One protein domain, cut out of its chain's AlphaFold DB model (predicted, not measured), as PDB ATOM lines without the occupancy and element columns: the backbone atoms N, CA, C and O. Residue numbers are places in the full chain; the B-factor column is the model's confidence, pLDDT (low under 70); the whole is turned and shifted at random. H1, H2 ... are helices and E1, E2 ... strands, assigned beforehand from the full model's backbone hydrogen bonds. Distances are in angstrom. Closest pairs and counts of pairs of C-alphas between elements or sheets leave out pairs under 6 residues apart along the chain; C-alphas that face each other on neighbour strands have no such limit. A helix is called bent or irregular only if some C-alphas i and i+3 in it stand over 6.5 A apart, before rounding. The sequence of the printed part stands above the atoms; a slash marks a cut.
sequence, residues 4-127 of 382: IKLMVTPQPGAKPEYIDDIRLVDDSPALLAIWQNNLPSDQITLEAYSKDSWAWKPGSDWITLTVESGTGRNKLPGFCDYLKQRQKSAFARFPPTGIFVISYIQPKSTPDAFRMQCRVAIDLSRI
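Overview. This is residues 4 to 127 of the 382 residues of an uncharacterized protein of Fistulifera solaris (UniProt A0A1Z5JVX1). One strongly twisted sheet of eight strands is curled into a small, nearly closed barrel, its ring drawn together where E3 comes beside E6; H3 caps one end, H1 packs near the other end by E5 and E2, and the short H2 packs on the outside by E6 and E7. The printed part has 124 residues with three named helices and eight named strands, in the order E1 E2 H1 E3 E4 H2 E5 H3 E6 E7 E8. The sheet is mixed, ordered E3 E1 E2 E5 E8 E7 E6 E4, and the class is mixed, helices and strands. The whole is compact and rounded, with a radius of gyration of the C-alphas of 13.4 A and spans of 32 by 30 by 28 A.

Arrangement. E1, residues 4 to 8, and E2, residues 17 to 24, form a hairpin, with N 6 and O 20 within hydrogen-bond range at 2.8 A. H1, residues 29 to 37, is on the sheet at a height of 8.5 A. E3, residues 43 to 46, is an edge strand parallel to E1, with N 44 and O 5 at 2.8 A, and runs on into the other edge strand, E4, residues 48 to 50, at 51 degrees. H2, residues 53 to 56, is on the sheet at a height of 8.1 A. E5, residues 63 to 69, is antiparallel to E2 at 113 degrees, with N 68 and O 23 at 2.9 A. H1 runs across E5 at 76 degrees on the local plane; their closest C-alphas, of Leu 31 and Leu 65, are 7.1 A apart. H3, residues 75 to 86, is on the opposite face from H1; its closest C-alpha pair with E2, Lys 75 and Ile 19, is at 5.8 A. E6, residues 89 to 94, is antiparallel to E4, with N 50 and O 89 at 2.8 A; the closest C-alphas of E3 and E6, of Leu 46 and Ala 92, are 4.4 A apart. The closest C-alphas of H2 and E6, of Ala 55 and Ser 89, are 6.2 A apart. E6, E7, residues 98 to 102, and E8, residues 115 to 121, form a meander, each strand the antiparallel neighbour of the one before, with N 92 and O 100 at 2.8 A and N 101 and O 119 at 2.8 A. E8 is also antiparallel to E5, with N 65 and O 118 at 2.9 A. It is the hinge of a folded sheet, one sheet bent back on itself, in which E3, E1, E2 and E5 face E7, E6 and E4. In H1 and H3 every O i to N i+4 pair is within hydrogen-bond range; H2 is too short for such a pair.

Along the chain. E1 begins at C-alpha 4 (245.202, 272.333, 124.435). E2 is 21.1 A from first to last C-alpha, E5 19.5 A, H3 16.4 A and E6 16.5 A. E8 is 19.9 A long and ends at C-alpha 121 (260.686, 267.149, 119.467).

Size, cuts and confidence. The farthest C-alphas, of Gly 13 and Pro 29, are 37.1 A apart. The printed part has no cut. The link from E7 to E8, residues 103 to 114, is long, and its residues 109 to 112 are under 70 in pLDDT; the mean of the printed part is 90.6.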
ATOM      1  N   ILE A   4     245.043 273.790 124.391       96.69
ATOM      2  CA  ILE A   4     245.202 272.333 124.435       96.69
ATOM      3  C   ILE A   4     244.969 271.877 125.874       96.69
ATOM      4  O   ILE A   4     245.527 272.463 126.800       96.69
ATOM      5  N   LYS A   5     244.170 270.828 126.081       96.94
ATOM      6  CA  LYS A   5     243.957 270.246 127.414       96.94
ATOM      7  C   LYS A   5     245.178 269.437 127.835       96.94
ATOM      8  O   LYS A   5     245.565 268.510 127.125       96.94
ATOM      9  N   LEU A   6     245.765 269.758 128.981       97.19
ATOM     10  CA  LEU A   6     246.848 268.989 129.579       97.19
ATOM     11  C   LEU A   6     246.269 267.964 130.559       97.19
ATOM     12  O   LEU A   6     245.682 268.312 131.587       97.19
ATOM     13  N   MET A   7     246.458 266.693 130.225       97.31
ATOM     14  CA  MET A   7     246.038 265.541 131.018       97.31
ATOM     15  C   MET A   7     247.269 264.787 131.533       97.31
ATOM     16  O   MET A   7     248.324 264.823 130.901       97.31
ATOM     17  N   VAL A   8     247.132 264.044 132.629       96.06
ATOM     18  CA  VAL A   8     248.157 263.119 133.132       96.06
ATOM     19  C   VAL A   8     247.552 261.769 133.473       96.06
ATOM     20  O   VAL A   8     246.476 261.689 134.052       96.06
ATOM     21  N   THR A   9     248.240 260.699 133.110       94.44
ATOM     22  CA  THR A   9     247.918 259.339 133.529       94.44
ATOM     23  C   THR A   9     248.685 259.070 134.829       94.44
ATOM     24  O   THR A   9     249.908 258.947 134.767       94.44
ATOM     25  N   PRO A  10     248.032 259.027 136.010       82.94
ATOM     26  CA  PRO A  10     248.749 258.938 137.287       82.94
ATOM     27  C   PRO A  10     249.481 257.601 137.454       82.94
ATOM     28  O   PRO A  10     250.586 257.570 137.983       82.94
ATOM     29  N   GLN A  11     248.891 256.513 136.950       80.81
ATOM     30  CA  GLN A  11     249.458 255.164 136.949       80.81
ATOM     31  C   GLN A  11     249.145 254.466 135.613       80.81
ATOM     32  O   GLN A  11     248.069 254.703 135.054       80.81
ATOM     33  N   PRO A  12     250.020 253.594 135.077       76.69
ATOM     34  CA  PRO A  12     249.768 252.885 133.821       76.69
ATOM     35  C   PRO A  12     248.428 252.129 133.817       76.69
ATOM     36  O   PRO A  12     248.191 251.256 134.643       76.69
ATOM     37  N   GLY A  13     247.546 252.466 132.870       78.75
ATOM     38  CA  GLY A  13     246.195 251.894 132.763       78.75
ATOM     39  C   GLY A  13     245.100 252.646 133.534       78.75
ATOM     40  O   GLY A  13     243.920 252.401 133.283       78.75
ATOM     41  N   ALA A  14     245.451 253.600 134.402       86.38
ATOM     42  CA  ALA A  14     244.484 254.493 135.033       86.38
ATOM     43  C   ALA A  14     243.840 255.451 134.013       86.38
ATOM     44  O   ALA A  14     244.381 255.732 132.938       86.38
ATOM     45  N   LYS A  15     242.673 255.996 134.365       92.19
ATOM     46  CA  LYS A  15     242.011 257.029 133.562       92.19
ATOM     47  C   LYS A  15     242.826 258.335 133.624       92.19
ATOM     48  O   LYS A  15     243.152 258.759 134.727       92.19
ATOM     49  N   PRO A  16     243.095 259.013 132.491       95.50
ATOM     50  CA  PRO A  16     243.772 260.305 132.507       95.50
ATOM     51  C   PRO A  16     243.012 261.366 133.312       95.50
ATOM     52  O   PRO A  16     241.814 261.585 133.108       95.50
ATOM     53  N   GLU A  17     243.735 262.056 134.183       95.25
ATOM     54  CA  GLU A  17     243.265 263.154 135.015       95.25
ATOM     55  C   GLU A  17     243.576 264.513 134.393       95.25
ATOM     56  O   GLU A  17     244.564 264.686 133.683       95.25
ATOM     57  N   TYR A  18     242.725 265.498 134.668       95.94
ATOM     58  CA  TYR A  18     242.861 266.849 134.130       95.94
ATOM     59  C   TYR A  18     243.754 267.730 135.011       95.94
ATOM     60  O   TYR A  18     243.428 267.971 136.185       95.94
ATOM     61  N   ILE A  19     244.828 268.268 134.420       94.56
ATOM     62  CA  ILE A  19     245.689 269.282 135.041       94.56
ATOM     63  C   ILE A  19     245.123 270.676 134.745       94.56
ATOM     64  O   ILE A  19     244.646 271.340 135.666       94.56
ATOM     65  N   ASP A  20     245.174 271.118 133.487       96.19
ATOM     66  CA  ASP A  20     244.849 272.493 133.080       96.19
ATOM     67  C   ASP A  20     244.589 272.595 131.565       96.19
ATOM     68  O   ASP A  20     244.944 271.695 130.804       96.19
ATOM     69  N   ASP A  21     244.042 273.720 131.112       96.25
ATOM     70  CA  ASP A  21     244.061 274.113 129.703       96.25
ATOM     71  C   ASP A  21     245.310 274.969 129.489       96.25
ATOM     72  O   ASP A  21     245.497 275.957 130.189       96.25
ATOM     73  N   ILE A  22     246.168 274.630 128.529       95.94
ATOM     74  CA  ILE A  22     247.403 275.378 128.257       95.94
ATOM     75  C   ILE A  22     247.331 276.121 126.920       95.94
ATOM     76  O   ILE A  22     246.749 275.637 125.944       95.94
ATOM     77  N   ARG A  23     247.941 277.309 126.868       95.12
ATOM     78  CA  ARG A  23     248.135 278.104 125.642       95.12
ATOM     79  C   ARG A  23     249.595 278.522 125.496       95.12
ATOM     80  O   ARG A  23     250.255 278.775 126.499       95.12
ATOM     81  N   LEU A  24     250.086 278.598 124.260       95.69
ATOM     82  CA  LEU A  24     251.412 279.141 123.960       95.69
ATOM     83  C   LEU A  24     251.472 280.630 124.342       95.69
ATOM     84  O   LEU A  24     250.522 281.361 124.068       95.69
ATOM     85  N   VAL A  25     252.576 281.054 124.959       94.25
ATOM     86  CA  VAL A  25     252.877 282.463 125.285       94.25
ATOM     87  C   VAL A  25     253.698 283.122 124.174       94.25
ATOM     88  O   VAL A  25     253.576 284.317 123.937       94.25
ATOM     89  N   ASP A  26     254.545 282.345 123.497       89.56
ATOM     90  CA  ASP A  26     255.478 282.852 122.494       89.56
ATOM     91  C   ASP A  26     254.786 283.201 121.160       89.56
ATOM     92  O   ASP A  26     254.320 282.322 120.434       89.56
ATOM     93  N   ASP A  27     254.826 284.477 120.768       90.69
ATOM     94  CA  ASP A  27     254.292 284.982 119.487       90.69
ATOM     95  C   ASP A  27     255.169 284.653 118.257       90.69
ATOM     96  O   ASP A  27     254.902 285.103 117.140       90.69
ATOM     97  N   SER A  28     256.237 283.867 118.426       95.75
ATOM     98  CA  SER A  28     257.133 283.485 117.327       95.75
ATOM     99  C   SER A  28     256.379 282.675 116.258       95.75
ATOM    100  O   SER A  28     255.855 281.603 116.579       95.75
ATOM    101  N   PRO A  29     256.367 283.094 114.972       94.44
ATOM    102  CA  PRO A  29     255.633 282.393 113.915       94.44
ATOM    103  C   PRO A  29     256.016 280.914 113.763       94.44
ATOM    104  O   PRO A  29     255.160 280.080 113.478       94.44
ATOM    105  N   ALA A  30     257.286 280.572 114.005       94.06
ATOM    106  CA  ALA A  30     257.760 279.190 113.972       94.06
ATOM    107  C   ALA A  30     257.184 278.349 115.126       94.06
ATOM    108  O   ALA A  30     256.769 277.209 114.916       94.06
ATOM    109  N   LEU A  31     257.107 278.915 116.334       94.25
ATOM    110  CA  LEU A  31     256.560 278.229 117.510       94.25
ATOM    111  C   LEU A  31     255.033 278.116 117.423       94.25
ATOM    112  O   LEU A  31     254.476 277.058 117.718       94.25
ATOM    113  N   LEU A  32     254.362 279.154 116.912       94.31
ATOM    114  CA  LEU A  32     252.937 279.129 116.584       94.31
ATOM    115  C   LEU A  32     252.605 278.050 115.546       94.31
ATOM    116  O   LEU A  32     251.633 277.320 115.733       94.31
ATOM    117  N   ALA A  33     253.414 277.902 114.491       93.94
ATOM    118  CA  ALA A  33     253.226 276.851 113.492       93.94
ATOM    119  C   ALA A  33     253.341 275.444 114.107       93.94
ATOM    120  O   ALA A  33     252.494 274.595 113.833       93.94
ATOM    121  N   ILE A  34     254.322 275.213 114.987       92.50
ATOM    122  CA  ILE A  34     254.492 273.940 115.707       92.50
ATOM    123  C   ILE A  34     253.301 273.674 116.638       92.50
ATOM    124  O   ILE A  34     252.720 272.587 116.624       92.50
ATOM    125  N   TRP A  35     252.880 274.679 117.408       94.44
ATOM    126  CA  TRP A  35     251.749 274.576 118.331       94.44
ATOM    127  C   TRP A  35     250.424 274.274 117.620       94.44
ATOM    128  O   TRP A  35     249.618 273.463 118.086       94.44
ATOM    129  N   GLN A  36     250.189 274.914 116.474       92.88
ATOM    130  CA  GLN A  36     248.966 274.741 115.694       92.88
ATOM    131  C   GLN A  36     248.960 273.411 114.931       92.88
ATOM    132  O   GLN A  36     247.990 272.663 115.069       92.88
ATOM    133  N   ASN A  37     250.041 273.101 114.204       91.81
ATOM    134  CA  ASN A  37     250.060 272.057 113.174       91.81
ATOM    135  C   ASN A  37     250.737 270.744 113.599       91.81
ATOM    136  O   ASN A  37     250.405 269.699 113.043       91.81
ATOM    137  N   ASN A  38     251.696 270.772 114.534       91.31
ATOM    138  CA  ASN A  38     252.456 269.577 114.929       91.31
ATOM    139  C   ASN A  38     251.961 268.951 116.237       91.31
ATOM    140  O   ASN A  38     252.039 267.734 116.380       91.31
ATOM    141  N   LEU A  39     251.454 269.747 117.182       91.25
ATOM    142  CA  LEU A  39     250.842 269.219 118.406       91.25
ATOM    143  C   LEU A  39     249.389 268.766 118.168       91.25
ATOM    144  O   LEU A  39     248.694 269.391 117.359       91.25
ATOM    145  N   PRO A  40     248.893 267.755 118.918       85.50
ATOM    146  CA  PRO A  40     247.491 267.335 118.899       85.50
ATOM    147  C   PRO A  40     246.507 268.510 118.936       85.50
ATOM    148  O   PRO A  40     246.797 269.557 119.522       85.50
ATOM    149  N   SER A  41     245.348 268.367 118.290       82.38
ATOM    150  CA  SER A  41     244.383 269.466 118.183       82.38
ATOM    151  C   SER A  41     243.776 269.848 119.538       82.38
ATOM    152  O   SER A  41     243.688 271.038 119.832       82.38
ATOM    153  N   ASP A  42     243.441 268.848 120.362       91.31
ATOM    154  CA  ASP A  42     242.506 269.027 121.483       91.31
ATOM    155  C   ASP A  42     243.143 268.777 122.863       91.31
ATOM    156  O   ASP A  42     242.837 269.479 123.828       91.31
ATOM    157  N   GLN A  43     244.017 267.766 122.981       95.94
ATOM    158  CA  GLN A  43     244.599 267.346 124.262       95.94
ATOM    159  C   GLN A  43     245.995 266.720 124.127       95.94
ATOM    160  O   GLN A  43     246.289 266.033 123.149       95.94
ATOM    161  N   ILE A  44     246.822 266.905 125.154       96.62
ATOM    162  CA  ILE A  44     248.094 266.210 125.374       96.62
ATOM    163  C   ILE A  44     247.958 265.425 126.678       96.62
ATOM    164  O   ILE A  44     247.681 266.011 127.723       96.62
ATOM    165  N   THR A  45     248.170 264.112 126.619       96.50
ATOM    166  CA  THR A  45     248.121 263.232 127.794       96.50
ATOM    167  C   THR A  45     249.522 262.771 128.153       96.50
ATOM    168  O   THR A  45     250.112 261.972 127.429       96.50
ATOM    169  N   LEU A  46     250.039 263.273 129.273       96.88
ATOM    170  CA  LEU A  46     251.288 262.820 129.877       96.88
ATOM    171  C   LEU A  46     251.105 261.362 130.305       96.88
ATOM    172  O   LEU A  46     250.241 261.054 131.123       96.88
ATOM    173  N   GLU A  47     251.863 260.461 129.690       94.00
ATOM    174  CA  GLU A  47     251.650 259.014 129.784       94.00
ATOM    175  C   GLU A  47     252.529 258.346 130.844       94.00
ATOM    176  O   GLU A  47     252.166 257.289 131.356       94.00
ATOM    177  N   ALA A  48     253.677 258.954 131.156       93.81
ATOM    178  CA  ALA A  48     254.640 258.461 132.129       93.81
ATOM    179  C   ALA A  48     255.616 259.567 132.573       93.81
ATOM    180  O   ALA A  48     255.640 260.684 132.040       93.81
ATOM    181  N   TYR A  49     256.455 259.209 133.543       94.50
ATOM    182  CA  TYR A  49     257.549 260.020 134.065       94.50
ATOM    183  C   TYR A  49     258.901 259.381 133.721       94.50
ATOM    184  O   TYR A  49     258.994 258.165 133.571       94.50
ATOM    185  N   SER A  50     259.963 260.182 133.627       93.50
ATOM    186  CA  SER A  50     261.338 259.697 133.457       93.50
ATOM    187  C   SER A  50     262.351 260.565 134.217       93.50
ATOM    188  O   SER A  50     262.216 261.792 134.290       93.50
ATOM    189  N   LYS A  51     263.384 259.918 134.776       93.62
ATOM    190  CA  LYS A  51     264.603 260.552 135.324       93.62
ATOM    191  C   LYS A  51     265.729 260.655 134.274       93.62
ATOM    192  O   LYS A  51     266.784 261.228 134.557       93.62
ATOM    193  N   ASP A  52     265.532 260.099 133.077       92.25
ATOM    194  CA  ASP A  52     266.561 259.985 132.043       92.25
ATOM    195  C   ASP A  52     267.046 261.353 131.561       92.25
ATOM    196  O   ASP A  52     266.273 262.302 131.389       92.25
ATOM    197  N   SER A  53     268.341 261.434 131.251       92.38
ATOM    198  CA  SER A  53     268.979 262.671 130.796       92.38
ATOM    199  C   SER A  53     268.327 263.264 129.547       92.38
ATOM    200  O   SER A  53     268.240 264.486 129.465       92.38
ATOM    201  N   TRP A  54     267.804 262.448 128.625       93.25
ATOM    202  CA  TRP A  54     267.158 262.933 127.399       93.25
ATOM    203  C   TRP A  54     265.947 263.846 127.668       93.25
ATOM    204  O   TRP A  54     265.662 264.720 126.852       93.25
ATOM    205  N   ALA A  55     265.259 263.688 128.807       93.31
ATOM    206  CA  ALA A  55     264.068 264.467 129.146       93.31
ATOM    207  C   ALA A  55     264.408 265.832 129.783       93.31
ATOM    208  O   ALA A  55     263.789 266.855 129.471       93.31
ATOM    209  N   TRP A  56     265.405 265.873 130.676       92.12
ATOM    210  CA  TRP A  56     265.744 267.083 131.440       92.12
ATOM    211  C   TRP A  56     266.966 267.854 130.912       92.12
ATOM    212  O   TRP A  56     266.996 269.079 131.061       92.12
ATOM    213  N   LYS A  57     267.914 267.181 130.242       90.06
ATOM    214  CA  LYS A  57     269.064 267.739 129.500       90.06
ATOM    215  C   LYS A  57     268.806 267.627 127.983       90.06
ATOM    216  O   LYS A  57     269.231 266.654 127.359       90.06
ATOM    217  N   PRO A  58     268.107 268.596 127.372       81.62
ATOM    218  CA  PRO A  58     267.792 268.552 125.953       81.62
ATOM    219  C   PRO A  58     269.049 268.802 125.107       81.62
ATOM    220  O   PRO A  58     269.878 269.648 125.443       81.62
ATOM    221  N   GLY A  59     269.164 268.084 123.989       84.81
ATOM    222  CA  GLY A  59     270.073 268.436 122.894       84.81
ATOM    223  C   GLY A  59     269.523 269.562 122.006       84.81
ATOM    224  O   GLY A  59     268.485 270.155 122.297       84.81
ATOM    225  N   SER A  60     270.200 269.817 120.885       87.19
ATOM    226  CA  SER A  60     269.841 270.839 119.886       87.19
ATOM    227  C   SER A  60     268.475 270.647 119.219       87.19
ATOM    228  O   SER A  60     267.865 271.620 118.792       87.19
ATOM    229  N   ASP A  61     267.994 269.409 119.123       90.44
ATOM    230  CA  ASP A  61     266.791 269.035 118.365       90.44
ATOM    231  C   ASP A  61     265.467 269.311 119.104       90.44
ATOM    232  O   ASP A  61     264.385 269.025 118.590       90.44
ATOM    233  N   TRP A  62     265.539 269.878 120.312       94.31
ATOM    234  CA  TRP A  62     264.371 270.238 121.112       94.31
ATOM    235  C   TRP A  62     263.920 271.673 120.850       94.31
ATOM    236  O   TRP A  62     264.611 272.636 121.188       94.31
ATOM    237  N   ILE A  63     262.689 271.828 120.367       95.50
ATOM    238  CA  ILE A  63     261.998 273.114 120.387       95.50
ATOM    239  C   ILE A  63     261.528 273.382 121.817       95.50
ATOM    240  O   ILE A  63     260.767 272.601 122.386       95.50
ATOM    241  N   THR A  64     261.966 274.490 122.405       95.06
ATOM    242  CA  THR A  64     261.480 274.942 123.715       95.06
ATOM    243  C   THR A  64     260.295 275.886 123.525       95.06
ATOM    244  O   THR A  64     260.349 276.767 122.669       95.06
ATOM    245  N   LEU A  65     259.235 275.688 124.308       95.00
ATOM    246  CA  LEU A  65     257.997 276.467 124.273       95.00
ATOM    247  C   LEU A  65     257.658 276.954 125.684       95.00
ATOM    248  O   LEU A  65     257.767 276.196 126.651       95.00
ATOM    249  N   THR A  66     257.191 278.192 125.803       94.75
ATOM    250  CA  THR A  66     256.593 278.716 127.031       94.75
ATOM    251  C   THR A  66     255.080 278.626 126.909       94.75
ATOM    252  O   THR A  66     254.485 279.196 125.993       94.75
ATOM    253  N   VAL A  67     254.438 277.918 127.835       94.69
ATOM    254  CA  VAL A  67     252.977 277.836 127.923       94.69
ATOM    255  C   VAL A  67     252.479 278.455 129.220       94.69
ATOM    256  O   VAL A  67     253.189 278.467 130.226       94.69
ATOM    257  N   GLU A  68     251.249 278.956 129.206       93.50
ATOM    258  CA  GLU A  68     250.570 279.457 130.399       93.50
ATOM    259  C   GLU A  68     249.208 278.795 130.615       93.50
ATOM    260  O   GLU A  68     248.538 278.379 129.661       93.50
ATOM    261  N   SER A  69     248.818 278.700 131.889       93.62
ATOM    262  CA  SER A  69     247.493 278.260 132.329       93.62
ATOM    263  C   SER A  69     246.407 279.158 131.740       93.62
ATOM    264  O   SER A  69     246.407 280.377 131.916       93.62
ATOM    265  N   GLY A  70     245.452 278.538 131.056       89.81
ATOM    266  CA  GLY A  70     244.233 279.159 130.567       89.81
ATOM    267  C   GLY A  70     243.124 279.214 131.617       89.81
ATOM    268  O   GLY A  70     242.242 280.061 131.487       89.81
ATOM    269  N   THR A  71     243.154 278.356 132.648       86.44
ATOM    270  CA  THR A  71     242.128 278.353 133.709       86.44
ATOM    271  C   THR A  71     242.490 279.196 134.931       86.44
ATOM    272  O   THR A  71     241.607 279.488 135.738       86.44
ATOM    273  N   GLY A  72     243.763 279.574 135.099       75.88
ATOM    274  CA  GLY A  72     244.248 280.323 136.265       75.88
ATOM    275  C   GLY A  72     244.192 279.532 137.577       75.88
ATOM    276  O   GLY A  72     244.193 280.120 138.656       75.88
ATOM    277  N   ARG A  73     244.096 278.196 137.512       77.12
ATOM    278  CA  ARG A  73     244.035 277.321 138.692       77.12
ATOM    279  C   ARG A  73     245.439 276.903 139.123       77.12
ATOM    280  O   ARG A  73     246.277 276.560 138.297       77.12
ATOM    281  N   ASN A  74     245.665 276.782 140.431       78.75
ATOM    282  CA  ASN A  74     246.958 276.370 141.003       78.75
ATOM    283  C   ASN A  74     247.364 274.901 140.712       78.75
ATOM    284  O   ASN A  74     248.336 274.409 141.284       78.75
ATOM    285  N   LYS A  75     246.652 274.189 139.827       87.50
ATOM    286  CA  LYS A  75     246.988 272.816 139.426       87.50
ATOM    287  C   LYS A  75     248.295 272.747 138.639       87.50
ATOM    288  O   LYS A  75     249.107 271.874 138.924       87.50
ATOM    289  N   LEU A  76     248.514 273.660 137.690       90.44
ATOM    290  CA  LEU A  76     249.738 273.679 136.885       90.44
ATOM    291  C   LEU A  76     251.004 273.950 137.731       90.44
ATOM    292  O   LEU A  76     251.912 273.122 137.667       90.44
ATOM    293  N   PRO A  77     251.080 275.004 138.577       89.56
ATOM    294  CA  PRO A  77     252.218 275.176 139.485       89.56
ATOM    295  C   PRO A  77     252.384 274.012 140.467       89.56
ATOM    296  O   PRO A  77     253.501 273.528 140.623       89.56
ATOM    297  N   GLY A  78     251.299 273.494 141.059       91.06
ATOM    298  CA  GLY A  78     251.375 272.330 141.951       91.06
ATOM    299  C   GLY A  78     251.946 271.080 141.264       91.06
ATOM    300  O   GLY A  78     252.733 270.349 141.862       91.06
ATOM    301  N   PHE A  79     251.622 270.868 139.986       93.25
ATOM    302  CA  PHE A  79     252.210 269.804 139.173       93.25
ATOM    303  C   PHE A  79     253.700 270.055 138.877       93.25
ATOM    304  O   PHE A  79     254.514 269.146 139.023       93.25
ATOM    305  N   CYS A  80     254.093 271.287 138.538       92.81
ATOM    306  CA  CYS A  80     255.502 271.655 138.369       92.81
ATOM    307  C   CYS A  80     256.323 271.450 139.657       92.81
ATOM    308  O   CYS A  80     257.439 270.929 139.596       92.81
ATOM    309  N   ASP A  81     255.774 271.810 140.820       91.38
ATOM    310  CA  ASP A  81     256.415 271.582 142.117       91.38
ATOM    311  C   ASP A  81     256.507 270.088 142.457       91.38
ATOM    312  O   ASP A  81     257.556 269.649 142.929       91.38
ATOM    313  N   TYR A  82     255.489 269.280 142.142       92.81
ATOM    314  CA  TYR A  82     255.557 267.817 142.253       92.81
ATOM    315  C   TYR A  82     256.715 267.236 141.421       92.81
ATOM    316  O   TYR A  82     257.550 266.501 141.955       92.81
ATOM    317  N   LEU A  83     256.832 267.616 140.139       94.69
ATOM    318  CA  LEU A  83     257.936 267.173 139.273       94.69
ATOM    319  C   LEU A  83     259.301 267.562 139.861       94.69
ATOM    320  O   LEU A  83     260.224 266.747 139.893       94.69
ATOM    321  N   LYS A  84     259.415 268.795 140.368       93.62
ATOM    322  CA  LYS A  84     260.624 269.360 140.986       93.62
ATOM    323  C   LYS A  84     261.023 268.650 142.278       93.62
ATOM    324  O   LYS A  84     262.200 268.333 142.435       93.62
ATOM    325  N   GLN A  85     260.072 268.364 143.168       91.69
ATOM    326  CA  GLN A  85     260.305 267.599 144.399       91.69
ATOM    327  C   GLN A  85     260.765 266.169 144.094       91.69
ATOM    328  O   GLN A  85     261.689 265.669 144.730       91.69
ATOM    329  N   ARG A  86     260.156 265.519 143.093       90.31
ATOM    330  CA  ARG A  86     260.480 264.140 142.691       90.31
ATOM    331  C   ARG A  86     261.690 264.022 141.753       90.31
ATOM    332  O   ARG A  86     262.118 262.903 141.484       90.31
ATOM    333  N   GLN A  87     262.218 265.137 141.239       94.94
ATOM    334  CA  GLN A  87     263.257 265.194 140.195       94.94
ATOM    335  C   GLN A  87     262.928 264.336 138.951       94.94
ATOM    336  O   GLN A  87     263.807 263.736 138.331       94.94
ATOM    337  N   LYS A  88     261.640 264.259 138.590       94.00
ATOM    338  CA  LYS A  88     261.107 263.447 137.481       94.00
ATOM    339  C   LYS A  88     260.524 264.379 136.410       94.00
ATOM    340  O   LYS A  88     259.792 265.305 136.737       94.00
ATOM    341  N   SER A  89     260.824 264.146 135.135       96.31
ATOM    342  CA  SER A  89     260.186 264.847 134.007       96.31
ATOM    343  C   SER A  89     258.962 264.063 133.533       96.31
ATOM    344  O   SER A  89     259.046 262.845 133.405       96.31
ATOM    345  N   ALA A  90     257.848 264.729 133.234       96.88
ATOM    346  CA  ALA A  90     256.675 264.091 132.626       96.88
ATOM    347  C   ALA A  90     256.735 264.197 131.098       96.88
ATOM    348  O   ALA A  90     257.193 265.215 130.569       96.88
ATOM    349  N   PHE A  91     256.254 263.184 130.376       96.56
ATOM    350  CA  PHE A  91     256.241 263.209 128.912       96.56
ATOM    351  C   PHE A  91     254.974 262.609 128.295       96.56
ATOM    352  O   PHE A  91     254.272 261.814 128.914       96.56
ATOM    353  N   ALA A  92     254.705 262.999 127.050       96.12
ATOM    354  CA  ALA A  92     253.640 262.483 126.199       96.12
ATOM    355  C   ALA A  92     254.169 262.278 124.776       96.12
ATOM    356  O   ALA A  92     254.637 263.234 124.151       96.12
ATOM    357  N   ARG A  93     254.062 261.070 124.221       94.31
ATOM    358  CA  ARG A  93     254.227 260.848 122.778       94.31
ATOM    359  C   ARG A  93     252.969 261.280 122.021       94.31
ATOM    360  O   ARG A  93     251.851 261.123 122.508       94.31
ATOM    361  N   PHE A  94     253.140 261.771 120.798       91.50
ATOM    362  CA  PHE A  94     252.037 262.067 119.882       91.50
ATOM    363  C   PHE A  94     252.361 261.618 118.445       91.50
ATOM    364  O   PHE A  94     253.527 261.633 118.041       91.50
ATOM    365  N   PRO A  95     251.364 261.187 117.646       84.50
ATOM    366  CA  PRO A  95     251.607 260.749 116.275       84.50
ATOM    367  C   PRO A  95     252.182 261.870 115.384       84.50
ATOM    368  O   PRO A  95     251.798 263.026 115.553       84.50
ATOM    369  N   PRO A  96     253.040 261.549 114.397       82.94
ATOM    370  CA  PRO A  96     253.529 260.205 114.074       82.94
ATOM    371  C   PRO A  96     254.670 259.732 114.992       82.94
ATOM    372  O   PRO A  96     254.737 258.554 115.327       82.94
ATOM    373  N   THR A  97     255.551 260.645 115.403       88.69
ATOM    374  CA  THR A  97     256.830 260.361 116.086       88.69
ATOM    375  C   THR A  97     257.202 261.437 117.105       88.69
ATOM    376  O   THR A  97     258.355 261.515 117.517       88.69
ATOM    377  N   GLY A  98     256.266 262.311 117.468       93.19
ATOM    378  CA  GLY A  98     256.551 263.456 118.316       93.19
ATOM    379  C   GLY A  98     256.565 263.107 119.799       93.19
ATOM    380  O   GLY A  98     255.940 262.139 120.239       93.19
ATOM    381  N   ILE A  99     257.259 263.930 120.579       95.62
ATOM    382  CA  ILE A  99     257.239 263.888 122.038       95.62
ATOM    383  C   ILE A  99     257.163 265.299 122.616       95.62
ATOM    384  O   ILE A  99     257.821 266.228 122.148       95.62
ATOM    385  N   PHE A 100     256.328 265.441 123.637       96.94
ATOM    386  CA  PHE A 100     256.151 266.628 124.458       96.94
ATOM    387  C   PHE A 100     256.661 266.309 125.865       96.94
ATOM    388  O   PHE A 100     256.290 265.280 126.428       96.94
ATOM    389  N   VAL A 101     257.509 267.164 126.436       97.38
ATOM    390  CA  VAL A 101     258.136 266.958 127.751       97.38
ATOM    391  C   VAL A 101     257.958 268.185 128.634       97.38
ATOM    392  O   VAL A 101     258.200 269.317 128.211       97.38
ATOM    393  N   ILE A 102     257.607 267.939 129.892       96.94
ATOM    394  CA  ILE A 102     257.665 268.904 130.985       96.94
ATOM    395  C   ILE A 102     258.811 268.475 131.901       96.94
ATOM    396  O   ILE A 102     258.745 267.456 132.588       96.94
ATOM    397  N   SER A 103     259.886 269.256 131.876       95.25
ATOM    398  CA  SER A 103     261.079 269.030 132.694       95.25
ATOM    399  C   SER A 103     260.851 269.516 134.125       95.25
ATOM    400  O   SER A 103     260.306 270.601 134.323       95.25
ATOM    401  N   TYR A 104     261.338 268.777 135.124       94.38
ATOM    402  CA  TYR A 104     261.372 269.260 136.513       94.38
ATOM    403  C   TYR A 104     262.304 270.470 136.700       94.38
ATOM    404  O   TYR A 104     262.117 271.292 137.598       94.38
ATOM    405  N   ILE A 105     263.308 270.604 135.825       92.38
ATOM    406  CA  ILE A 105     264.138 271.802 135.718       92.38
ATOM    407  C   ILE A 105     263.342 272.852 134.946       92.38
ATOM    408  O   ILE A 105     263.413 272.915 133.716       92.38
ATOM    409  N   GLN A 106     262.576 273.641 135.692       90.62
ATOM    410  CA  GLN A 106     261.925 274.867 135.238       90.62
ATOM    411  C   GLN A 106     262.845 276.076 135.504       90.62
ATOM    412  O   GLN A 106     263.557 276.089 136.518       90.62
ATOM    413  N   PRO A 107     262.876 277.095 134.625       85.06
ATOM    414  CA  PRO A 107     263.660 278.303 134.862       85.06
ATOM    415  C   PRO A 107     263.159 279.042 136.113       85.06
ATOM    416  O   PRO A 107     261.962 279.224 136.300       85.06
ATOM    417  N   LYS A 108     264.077 279.534 136.958       70.81
ATOM    418  CA  LYS A 108     263.749 280.273 138.201       70.81
ATOM    419  C   LYS A 108     263.025 281.617 137.978       70.81
ATOM    420  O   LYS A 108     262.737 282.311 138.944       70.81
ATOM    421  N   SER A 109     262.815 282.017 136.725       51.84
ATOM    422  CA  SER A 109     262.492 283.383 136.299       51.84
ATOM    423  C   SER A 109     261.144 283.516 135.587       51.84
ATOM    424  O   SER A 109     260.969 284.444 134.803       51.84
ATOM    425  N   THR A 110     260.193 282.611 135.823       56.34
ATOM    426  CA  THR A 110     258.772 282.877 135.562       56.34
ATOM    427  C   THR A 110     258.171 283.529 136.815       56.34
ATOM    428  O   THR A 110     257.828 282.801 137.747       56.34
ATOM    429  N   PRO A 111     258.067 284.876 136.892       56.69
ATOM    430  CA  PRO A 111     257.420 285.547 138.028       56.69
ATOM    431  C   PRO A 111     255.929 285.189 138.132       56.69
ATOM    432  O   PRO A 111     255.346 285.267 139.209       56.69
ATOM    433  N   ASP A 112     255.333 284.748 137.023       68.44
ATOM    434  CA  ASP A 112     253.972 284.240 136.962       68.44
ATOM    435  C   ASP A 112     253.960 282.739 137.286       68.44
ATOM    436  O   ASP A 112     254.403 281.918 136.478       68.44
ATOM    437  N   ALA A 113     253.375 282.357 138.425       72.12
ATOM    438  CA  ALA A 113     253.193 280.952 138.831       72.12
ATOM    439  C   ALA A 113     252.352 280.112 137.839       72.12
ATOM    440  O   ALA A 113     252.255 278.894 137.959       72.12
ATOM    441  N   PHE A 114     251.739 280.760 136.851       86.44
ATOM    442  CA  PHE A 114     250.904 280.150 135.820       86.44
ATOM    443  C   PHE A 114     251.666 279.784 134.542       86.44
ATOM    444  O   PHE A 114     251.048 279.266 133.615       86.44
ATOM    445  N   ARG A 115     252.977 280.057 134.468       90.75
ATOM    446  CA  ARG A 115     253.824 279.760 133.304       90.75
ATOM    447  C   ARG A 115     254.691 278.528 133.522       90.75
ATOM    448  O   ARG A 115     255.207 278.290 134.608       90.75
ATOM    449  N   MET A 116     254.866 277.761 132.453       93.00
ATOM    450  CA  MET A 116     255.637 276.526 132.424       93.00
ATOM    451  C   MET A 116     256.422 276.448 131.116       93.00
ATOM    452  O   MET A 116     255.877 276.671 130.035       93.00
ATOM    453  N   GLN A 117     257.696 276.081 131.204       94.31
ATOM    454  CA  GLN A 117     258.494 275.721 130.043       94.31
ATOM    455  C   GLN A 117     258.286 274.237 129.720       94.31
ATOM    456  O   GLN A 117     258.547 273.358 130.547       94.31
ATOM    457  N   CYS A 118     257.863 273.952 128.495       95.56
ATOM    458  CA  CYS A 118     257.818 272.608 127.936       95.56
ATOM    459  C   CYS A 118     258.743 272.504 126.717       95.56
ATOM    460  O   CYS A 118     259.258 273.498 126.197       95.56
ATOM    461  N   ARG A 119     259.018 271.273 126.292       95.50
ATOM    462  CA  ARG A 119     259.912 270.977 125.172       95.50
ATOM    463  C   ARG A 119     259.242 269.998 124.231       95.50
ATOM    464  O   ARG A 119     258.568 269.071 124.674       95.50
ATOM    465  N   VAL A 120     259.435 270.205 122.938       96.19
ATOM    466  CA  VAL A 120     258.836 269.407 121.875       96.19
ATOM    467  C   VAL A 120     259.925 268.969 120.914       96.19
ATOM    468  O   VAL A 120     260.694 269.792 120.424       96.19
ATOM    469  N   ALA A 121     259.957 267.680 120.607       95.44
ATOM    470  CA  ALA A 121     260.686 267.149 119.467       95.44
ATOM    471  C   ALA A 121     259.672 266.487 118.528       95.44
ATOM    472  O   ALA A 121     258.803 265.735 118.966       95.44
ATOM    473  N   ILE A 122     259.749 266.803 117.235       93.88
ATOM    474  CA  ILE A 122     258.810 266.303 116.210       93.88
ATOM    475  C   ILE A 122     259.166 264.856 115.801       93.88
ATOM    476  O   ILE A 122     258.322 264.094 115.323       93.88
ATOM    477  N   ASP A 123     260.421 264.471 116.021       92.06
ATOM    478  CA  ASP A 123     261.010 263.208 115.598       92.06
ATOM    479  C   ASP A 123     261.835 262.602 116.744       92.06
ATOM    480  O   ASP A 123     262.965 263.015 117.011       92.06
ATOM    481  N   LEU A 124     261.245 261.615 117.422       90.19
ATOM    482  CA  LEU A 124     261.846 260.861 118.525       90.19
ATOM    483  C   LEU A 124     263.204 260.239 118.155       90.19
ATOM    484  O   LEU A 124     264.066 260.113 119.021       90.19
ATOM    485  N   SER A 125     263.420 259.885 116.880       88.81
ATOM    486  CA  SER A 125     264.650 259.217 116.430       88.81
ATOM    487  C   SER A 125     265.890 260.118 116.469       88.81
ATOM    488  O   SER A 125     267.014 259.618 116.465       88.81
ATOM    489  N   ARG A 126     265.694 261.440 116.556       90.62
ATOM    490  CA  ARG A 126     266.772 262.436 116.664       90.62
ATOM    491  C   ARG A 126     267.232 262.681 118.092       90.62
ATOM    492  O   ARG A 126     268.249 263.333 118.293       90.62
ATOM    493  N   ILE A 127     266.491 262.201 119.090       91.00
ATOM    494  CA  ILE A 127     266.794 262.481 120.491       91.00
ATOM    495  C   ILE A 127     267.857 261.482 120.968       91.00
ATOM    496  O   ILE A 127     267.555 260.292 121.117       91.00
TER     497      ILE A 127